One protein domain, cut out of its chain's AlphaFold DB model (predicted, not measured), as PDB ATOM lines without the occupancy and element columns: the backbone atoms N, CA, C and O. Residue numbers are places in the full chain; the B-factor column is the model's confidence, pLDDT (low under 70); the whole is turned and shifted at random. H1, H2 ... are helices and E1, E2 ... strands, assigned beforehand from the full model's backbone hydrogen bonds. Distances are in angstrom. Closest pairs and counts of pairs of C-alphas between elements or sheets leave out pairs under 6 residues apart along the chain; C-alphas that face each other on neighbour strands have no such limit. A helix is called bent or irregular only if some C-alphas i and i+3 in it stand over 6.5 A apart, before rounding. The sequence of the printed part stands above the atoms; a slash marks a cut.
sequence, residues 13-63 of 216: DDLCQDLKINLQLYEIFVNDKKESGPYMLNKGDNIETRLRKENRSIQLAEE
ATOM      1  N   ASP A  13     -88.297 109.240-103.260       77.81
ATOM      2  CA  ASP A  13     -87.058 109.762-103.854       77.81
ATOM      3  C   ASP A  13     -87.319 110.927-104.824       77.81
ATOM      4  O   ASP A  13     -86.708 111.986-104.690       77.81
ATOM      5  N   ASP A  14     -88.287 110.792-105.742       77.69
ATOM      6  CA  ASP A  14     -88.638 111.875-106.672       77.69
ATOM      7  C   ASP A  14     -89.293 113.065-105.952       77.69
ATOM      8  O   ASP A  14     -89.023 114.215-106.301       77.69
ATOM      9  N   LEU A  15     -90.081 112.810-104.895       79.19
ATOM     10  CA  LEU A  15     -90.610 113.861-104.017       79.19
ATOM     11  C   LEU A  15     -89.478 114.608-103.298       79.19
ATOM     12  O   LEU A  15     -89.446 115.838-103.278       79.19
ATOM     13  N   CYS A  16     -88.537 113.856-102.727       74.19
ATOM     14  CA  CYS A  16     -87.374 114.381-102.026       74.19
ATOM     15  C   CYS A  16     -86.476 115.213-102.952       74.19
ATOM     16  O   CYS A  16     -85.983 116.268-102.547       74.19
ATOM     17  N   GLN A  17     -86.283 114.761-104.193       77.75
ATOM     18  CA  GLN A  17     -85.483 115.450-105.202       77.75
ATOM     19  C   GLN A  17     -86.157 116.739-105.696       77.75
ATOM     20  O   GLN A  17     -85.470 117.749-105.858       77.75
ATOM     21  N   ASP A  18     -87.483 116.742-105.884       77.44
ATOM     22  CA  ASP A  18     -88.231 117.931-106.321       77.44
ATOM     23  C   ASP A  18     -88.269 119.019-105.240       77.44
ATOM     24  O   ASP A  18     -87.931 120.177-105.491       77.44
ATOM     25  N   LEU A  19     -88.591 118.620-104.004       75.94
ATOM     26  CA  LEU A  19     -88.619 119.499-102.831       75.94
ATOM     27  C   LEU A  19     -87.216 119.842-102.294       75.94
ATOM     28  O   LEU A  19     -87.097 120.650-101.374       75.94
ATOM     29  N   LYS A  20     -86.156 119.241-102.853       76.19
ATOM     30  CA  LYS A  20     -84.749 119.380-102.425       76.19
ATOM     31  C   LYS A  20     -84.531 119.092-100.933       76.19
ATOM     32  O   LYS A  20     -83.677 119.709-100.293       76.19
ATOM     33  N   ILE A  21     -85.294 118.153-100.374       74.25
ATOM     34  CA  ILE A  21     -85.210 117.783 -98.957       74.25
ATOM     35  C   ILE A  21     -83.833 117.173 -98.689       74.25
ATOM     36  O   ILE A  21     -83.442 116.169 -99.286       74.25
ATOM     37  N   ASN A  22     -83.076 117.772 -97.772       73.12
ATOM     38  CA  ASN A  22     -81.762 117.260 -97.415       73.12
ATOM     39  C   ASN A  22     -81.900 116.058 -96.465       73.12
ATOM     40  O   ASN A  22     -82.052 116.237 -95.258       73.12
ATOM     41  N   LEU A  23     -81.792 114.838 -96.999       70.12
ATOM     42  CA  LEU A  23     -81.867 113.578 -96.239       70.12
ATOM     43  C   LEU A  23     -80.758 113.397 -95.182       70.12
ATOM     44  O   LEU A  23     -80.855 112.495 -94.348       70.12
ATOM     45  N   GLN A  24     -79.702 114.219 -95.186       69.06
ATOM     46  CA  GLN A  24     -78.728 114.257 -94.087       69.06
ATOM     47  C   GLN A  24     -79.257 115.068 -92.897       69.06
ATOM     48  O   GLN A  24     -78.951 114.738 -91.757       69.06
ATOM     49  N   LEU A  25     -80.084 116.089 -93.148       68.69
ATOM     50  CA  LEU A  25     -80.704 116.923 -92.115       68.69
ATOM     51  C   LEU A  25     -82.035 116.340 -91.627       68.69
ATOM     52  O   LEU A  25     -82.263 116.290 -90.420       68.69
ATOM     53  N   TYR A  26     -82.877 115.857 -92.540       74.19
ATOM     54  CA  TYR A  26     -84.242 115.398 -92.272       74.19
ATOM     55  C   TYR A  26     -84.405 113.891 -92.504       74.19
ATOM     56  O   TYR A  26     -83.767 113.295 -93.371       74.19
ATOM     57  N   GLU A  27     -85.296 113.277 -91.734       83.69
ATOM     58  CA  GLU A  27     -85.833 111.937 -91.962       83.69
ATOM     59  C   GLU A  27     -87.264 112.067 -92.486       83.69
ATOM     60  O   GLU A  27     -87.987 112.978 -92.078       83.69
ATOM     61  N   ILE A  28     -87.670 111.164 -93.379       82.06
ATOM     62  CA  ILE A  28     -89.020 111.157 -93.942       82.06
ATOM     63  C   ILE A  28     -89.793 109.963 -93.375       82.06
ATOM     64  O   ILE A  28     -89.274 108.847 -93.277       82.06
ATOM     65  N   PHE A  29     -91.033 110.217 -92.982       81.56
ATOM     66  CA  PHE A  29     -91.978 109.236 -92.477       81.56
ATOM     67  C   PHE A  29     -93.170 109.181 -93.429       81.56
ATOM     68  O   PHE A  29     -93.633 110.222 -93.893       81.56
ATOM     69  N   VAL A  30     -93.667 107.979 -93.708       82.69
ATOM     70  CA  VAL A  30     -94.918 107.766 -94.435       82.69
ATOM     71  C   VAL A  30     -95.849 106.946 -93.548       82.69
ATOM     72  O   VAL A  30     -95.485 105.852 -93.119       82.69
ATOM     73  N   ASN A  31     -97.027 107.492 -93.238       81.44
ATOM     74  CA  ASN A  31     -97.999 106.921 -92.296       81.44
ATOM     75  C   ASN A  31     -97.340 106.521 -90.953       81.44
ATOM     76  O   ASN A  31     -97.327 105.347 -90.582       81.44
ATOM     77  N   ASP A  32     -96.706 107.491 -90.279       77.62
ATOM     78  CA  ASP A  32     -95.931 107.356 -89.024       77.62
ATOM     79  C   ASP A  32     -94.713 106.409 -89.054       77.62
ATOM     80  O   ASP A  32     -93.892 106.407 -88.129       77.62
ATOM     81  N   LYS A  33     -94.524 105.637 -90.126       77.25
ATOM     82  CA  LYS A  33     -93.400 104.719 -90.304       77.25
ATOM     83  C   LYS A  33     -92.258 105.418 -91.032       77.25
ATOM     84  O   LYS A  33     -92.454 106.053 -92.061       77.25
ATOM     85  N   LYS A  34     -91.034 105.293 -90.515       80.69
ATOM     86  CA  LYS A  34     -89.835 105.803 -91.192       80.69
ATOM     87  C   LYS A  34     -89.598 104.996 -92.468       80.69
ATOM     88  O   LYS A  34     -89.290 103.807 -92.387       80.69
ATOM     89  N   GLU A  35     -89.733 105.647 -93.615       79.94
ATOM     90  CA  GLU A  35     -89.572 105.032 -94.933       79.94
ATOM     91  C   GLU A  35     -88.364 105.614 -95.672       79.94
ATOM     92  O   GLU A  35     -87.765 106.609 -95.263       79.94
ATOM     93  N   SER A  36     -87.958 104.943 -96.747       67.56
ATOM     94  CA  SER A  36     -86.782 105.305 -97.544       67.56
ATOM     95  C   SER A  36     -87.179 105.708 -98.966       67.56
ATOM     96  O   SER A  36     -88.249 105.333 -99.437       67.56
ATOM     97  N   GLY A  37     -86.301 106.420 -99.679       66.25
ATOM     98  CA  GLY A  37     -86.515 106.916-101.049       66.25
ATOM     99  C   GLY A  37     -87.244 105.972-102.033       66.25
ATOM    100  O   GLY A  37     -88.166 106.435-102.708       66.25
ATOM    101  N   PRO A  38     -86.932 104.658-102.124       73.50
ATOM    102  CA  PRO A  38     -87.636 103.749-103.039       73.50
ATOM    103  C   PRO A  38     -89.107 103.452-102.682       73.50
ATOM    104  O   PRO A  38     -89.751 102.698-103.412       73.50
ATOM    105  N   TYR A  39     -89.655 104.004-101.596       78.62
ATOM    106  CA  TYR A  39     -91.073 103.875-101.258       78.62
ATOM    107  C   TYR A  39     -91.963 104.475-102.361       78.62
ATOM    108  O   TYR A  39     -91.761 105.617-102.783       78.62
ATOM    109  N   MET A  40     -92.952 103.707-102.826       81.31
ATOM    110  CA  MET A  40     -93.932 104.136-103.831       81.31
ATOM    111  C   MET A  40     -95.094 104.858-103.153       81.31
ATOM    112  O   MET A  40     -95.761 104.272-102.306       81.31
ATOM    113  N   LEU A  41     -95.339 106.108-103.542       76.75
ATOM    114  CA  LEU A  41     -96.355 106.959-102.930       76.75
ATOM    115  C   LEU A  41     -97.744 106.680-103.508       76.75
ATOM    116  O   LEU A  41     -97.986 106.816-104.708       76.75
ATOM    117  N   ASN A  42     -98.669 106.321-102.626       79.06
ATOM    118  CA  ASN A  42    -100.048 105.980-102.939       79.06
ATOM    119  C   ASN A  42    -100.974 107.157-102.616       79.06
ATOM    120  O   ASN A  42    -100.707 107.994-101.751       79.06
ATOM    121  N   LYS A  43    -102.124 107.218-103.294       69.38
ATOM    122  CA  LYS A  43    -103.128 108.255-103.035       69.38
ATOM    123  C   LYS A  43    -103.774 108.037-101.660       69.38
ATOM    124  O   LYS A  43    -104.722 107.265-101.543       69.38
ATOM    125  N   GLY A  44    -103.303 108.780-100.663       72.44
ATOM    126  CA  GLY A  44    -103.767 108.707 -99.275       72.44
ATOM    127  C   GLY A  44    -102.632 108.599 -98.255       72.44
ATOM    128  O   GLY A  44    -102.892 108.797 -97.074       72.44
ATOM    129  N   ASP A  45    -101.401 108.342 -98.706       79.62
ATOM    130  CA  ASP A  45    -100.225 108.314 -97.837       79.62
ATOM    131  C   ASP A  45     -99.954 109.697 -97.223       79.62
ATOM    132  O   ASP A  45     -99.831 110.701 -97.932       79.62
ATOM    133  N   ASN A  46     -99.852 109.750 -95.895       77.69
ATOM    134  CA  ASN A  46     -99.429 110.934 -95.156       77.69
ATOM    135  C   ASN A  46     -97.900 110.957 -95.089       77.69
ATOM    136  O   ASN A  46     -97.301 109.961 -94.692       77.69
ATOM    137  N   ILE A  47     -97.278 112.074 -95.472       80.50
ATOM    138  CA  ILE A  47     -95.822 112.218 -95.549       80.50
ATOM    139  C   ILE A  47     -95.380 113.318 -94.581       80.50
ATOM    140  O   ILE A  47     -95.693 114.489 -94.793       80.50
ATOM    141  N   GLU A  48     -94.614 112.953 -93.553       80.50
ATOM    142  CA  GLU A  48     -94.010 113.898 -92.606       80.50
ATOM    143  C   GLU A  48     -92.490 113.963 -92.814       80.50
ATOM    144  O   GLU A  48     -91.831 112.945 -93.033       80.50
ATOM    145  N   THR A  49     -91.906 115.156 -92.700       78.75
ATOM    146  CA  THR A  49     -90.450 115.358 -92.665       78.75
ATOM    147  C   THR A  49     -90.028 115.887 -91.298       78.75
ATOM    148  O   THR A  49     -90.543 116.913 -90.852       78.75
ATOM    149  N   ARG A  50     -89.058 115.237 -90.648       79.75
ATOM    150  CA  ARG A  50     -88.643 115.521 -89.263       79.75
ATOM    151  C   ARG A  50     -87.128 115.683 -89.175       79.75
ATOM    152  O   ARG A  50     -86.396 114.860 -89.718       79.75
ATOM    153  N   LEU A  51     -86.630 116.721 -88.501       79.62
ATOM    154  CA  LEU A  51     -85.182 116.945 -88.368       79.62
ATOM    155  C   LEU A  51     -84.517 115.799 -87.574       79.62
ATOM    156  O   LEU A  51     -85.012 115.393 -86.519       79.62
ATOM    157  N   ARG A  52     -83.374 115.293 -88.050       75.81
ATOM    158  CA  ARG A  52     -82.541 114.327 -87.316       75.81
ATOM    159  C   ARG A  52     -82.014 114.949 -86.028       75.81
ATOM    160  O   ARG A  52     -81.515 116.072 -86.030       75.81
ATOM    161  N   LYS A  53     -82.028 114.163 -84.948       63.62
ATOM    162  CA  LYS A  53     -81.593 114.593 -83.607       63.62
ATOM    163  C   LYS A  53     -80.153 115.133 -83.578       63.62
ATOM    164  O   LYS A  53     -79.907 116.103 -82.872       63.62
ATOM    165  N   GLU A  54     -79.242 114.574 -84.379       61.38
ATOM    166  CA  GLU A  54     -77.852 115.052 -84.516       61.38
ATOM    167  C   GLU A  54     -77.735 116.476 -85.090       61.38
ATOM    168  O   GLU A  54     -76.843 117.220 -84.696       61.38
ATOM    169  N   ASN A  55     -78.661 116.902 -85.955       53.06
ATOM    170  CA  ASN A  55     -78.616 118.234 -86.573       53.06
ATOM    171  C   ASN A  55     -79.319 119.319 -85.739       53.06
ATOM    172  O   ASN A  55     -79.303 120.490 -86.121       53.06
ATOM    173  N   ARG A  56     -79.895 118.968 -84.576       50.72
ATOM    174  CA  ARG A  56     -80.545 119.927 -83.662       50.72
ATOM    175  C   ARG A  56     -79.589 121.045 -83.217       50.72
ATOM    176  O   ARG A  56     -80.035 122.162 -82.984       50.72
ATOM    177  N   SER A  57     -78.287 120.761 -83.160       46.62
ATOM    178  CA  SER A  57     -77.233 121.731 -82.828       46.62
ATOM    179  C   SER A  57     -76.896 122.715 -83.958       46.62
ATOM    180  O   SER A  57     -76.256 123.725 -83.694       46.62
ATOM    181  N   ILE A  58     -77.294 122.436 -85.207       51.06
ATOM    182  CA  ILE A  58     -76.958 123.263 -86.381       51.06
ATOM    183  C   ILE A  58     -78.040 124.324 -86.624       51.06
ATOM    184  O   ILE A  58     -77.729 125.489 -86.863       51.06
ATOM    185  N   GLN A  59     -79.317 123.949 -86.489       45.28
ATOM    186  CA  GLN A  59     -80.450 124.852 -86.743       45.28
ATOM    187  C   GLN A  59     -80.443 126.094 -85.824       45.28
ATOM    188  O   GLN A  59     -80.873 127.163 -86.241       45.28
ATOM    189  N   LEU A  60     -79.890 125.977 -84.607       46.62
ATOM    190  CA  LEU A  60     -79.774 127.075 -83.636       46.62
ATOM    191  C   LEU A  60     -78.748 128.160 -84.041       46.62
ATOM    192  O   LEU A  60     -78.721 129.226 -83.434       46.62
ATOM    193  N   ALA A  61     -77.899 127.900 -85.043       44.00
ATOM    194  CA  ALA A  61     -76.890 128.845 -85.525       44.00
ATOM    195  C   ALA A  61     -77.280 129.544 -86.840       44.00
ATOM    196  O   ALA A  61     -76.863 130.678 -87.077       44.00
ATOM    197  N   GLU A  62     -78.065 128.893 -87.704       46.28
ATOM    198  CA  GLU A  62     -78.306 129.378 -89.073       46.28
ATOM    199  C   GLU A  62     -79.374 130.487 -89.143       46.28
ATOM    200  O   GLU A  62     -79.228 131.434 -89.914       46.28
ATOM    201  N   GLU A  63     -80.395 130.448 -88.278       41.16
ATOM    202  CA  GLU A  63     -81.462 131.467 -88.242       41.16
ATOM    203  C   GLU A  63     -80.967 132.844 -87.745       41.16
ATOM    204  O   GLU A  63     -81.505 133.886 -88.121       41.16
TER     205      GLU A  63
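This is residues 13 to 63 of the 216 residues of an uncharacterized protein of bioreactor metagenome (UniProt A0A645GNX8). A two-stranded hairpin, E1 and E2, forms the middle of an elongated shape, with its long loop at one end and the loosely wound helix H2 at the other, while the small helix H1 is set off to one side. The printed part has 51 residues, with two named helices and two named strands in the order H1, E1, E2, H2. The sheet, E1 - E2, is antiparallel, and the class is mixed, helices and strands. The whole is only just loose, close to compact, with a radius of gyration of the C-alphas of 12.1 A and spans of 37 by 22 by 16 A.

Start at H1, residues 13 to 18, in which every O i to N i+4 pair is within hydrogen-bond range. Go on to E1, residues 26 to 30, and E2, residues 47 to 51, a hairpin of antiparallel strands at 155 degrees between directions. Look there at C-alphas 26 and 51, which face each other at 4.3 A, and at N 27 and O 50, within hydrogen-bond range at 2.8 A. Residues 29 to 30 of E1 also pair, antiparallel, with residues 33 to 34. In H2, residues 53 to 63, 1 of 7 O i to N i+4 pairs and 3 of 8 O i to N i+3 pairs are within range. H1 is apart from E2 and from H2; E1 and H2 are only just apart, closest 8.5 A.

Find C-alpha 13 at (-87.058, 109.762, -103.854), where H1 begins; it is 8.6 A long. E1 starts at C-alpha 26, (-84.242, 115.398, -92.272), and runs 13.3 A; E2 runs 13.7 A. H2 runs 17.5 A to C-alpha 63 at (-81.462, 131.467, -88.242), and is only just irregular: C-alphas 54 and 57 are 6.9 A apart.

The C-alphas farthest apart are those of Lys 43 and Ala 61, 37.7 A. The printed part has no cut; the link from E1 to E2, residues 31 to 46, is long, H1 to E1 is short, and E2 to H2 is tight. Mean pLDDT of the printed part is 71.0, and it is under 70 at residues 24 to 25, 36 to 37, 43 and 53 to 63.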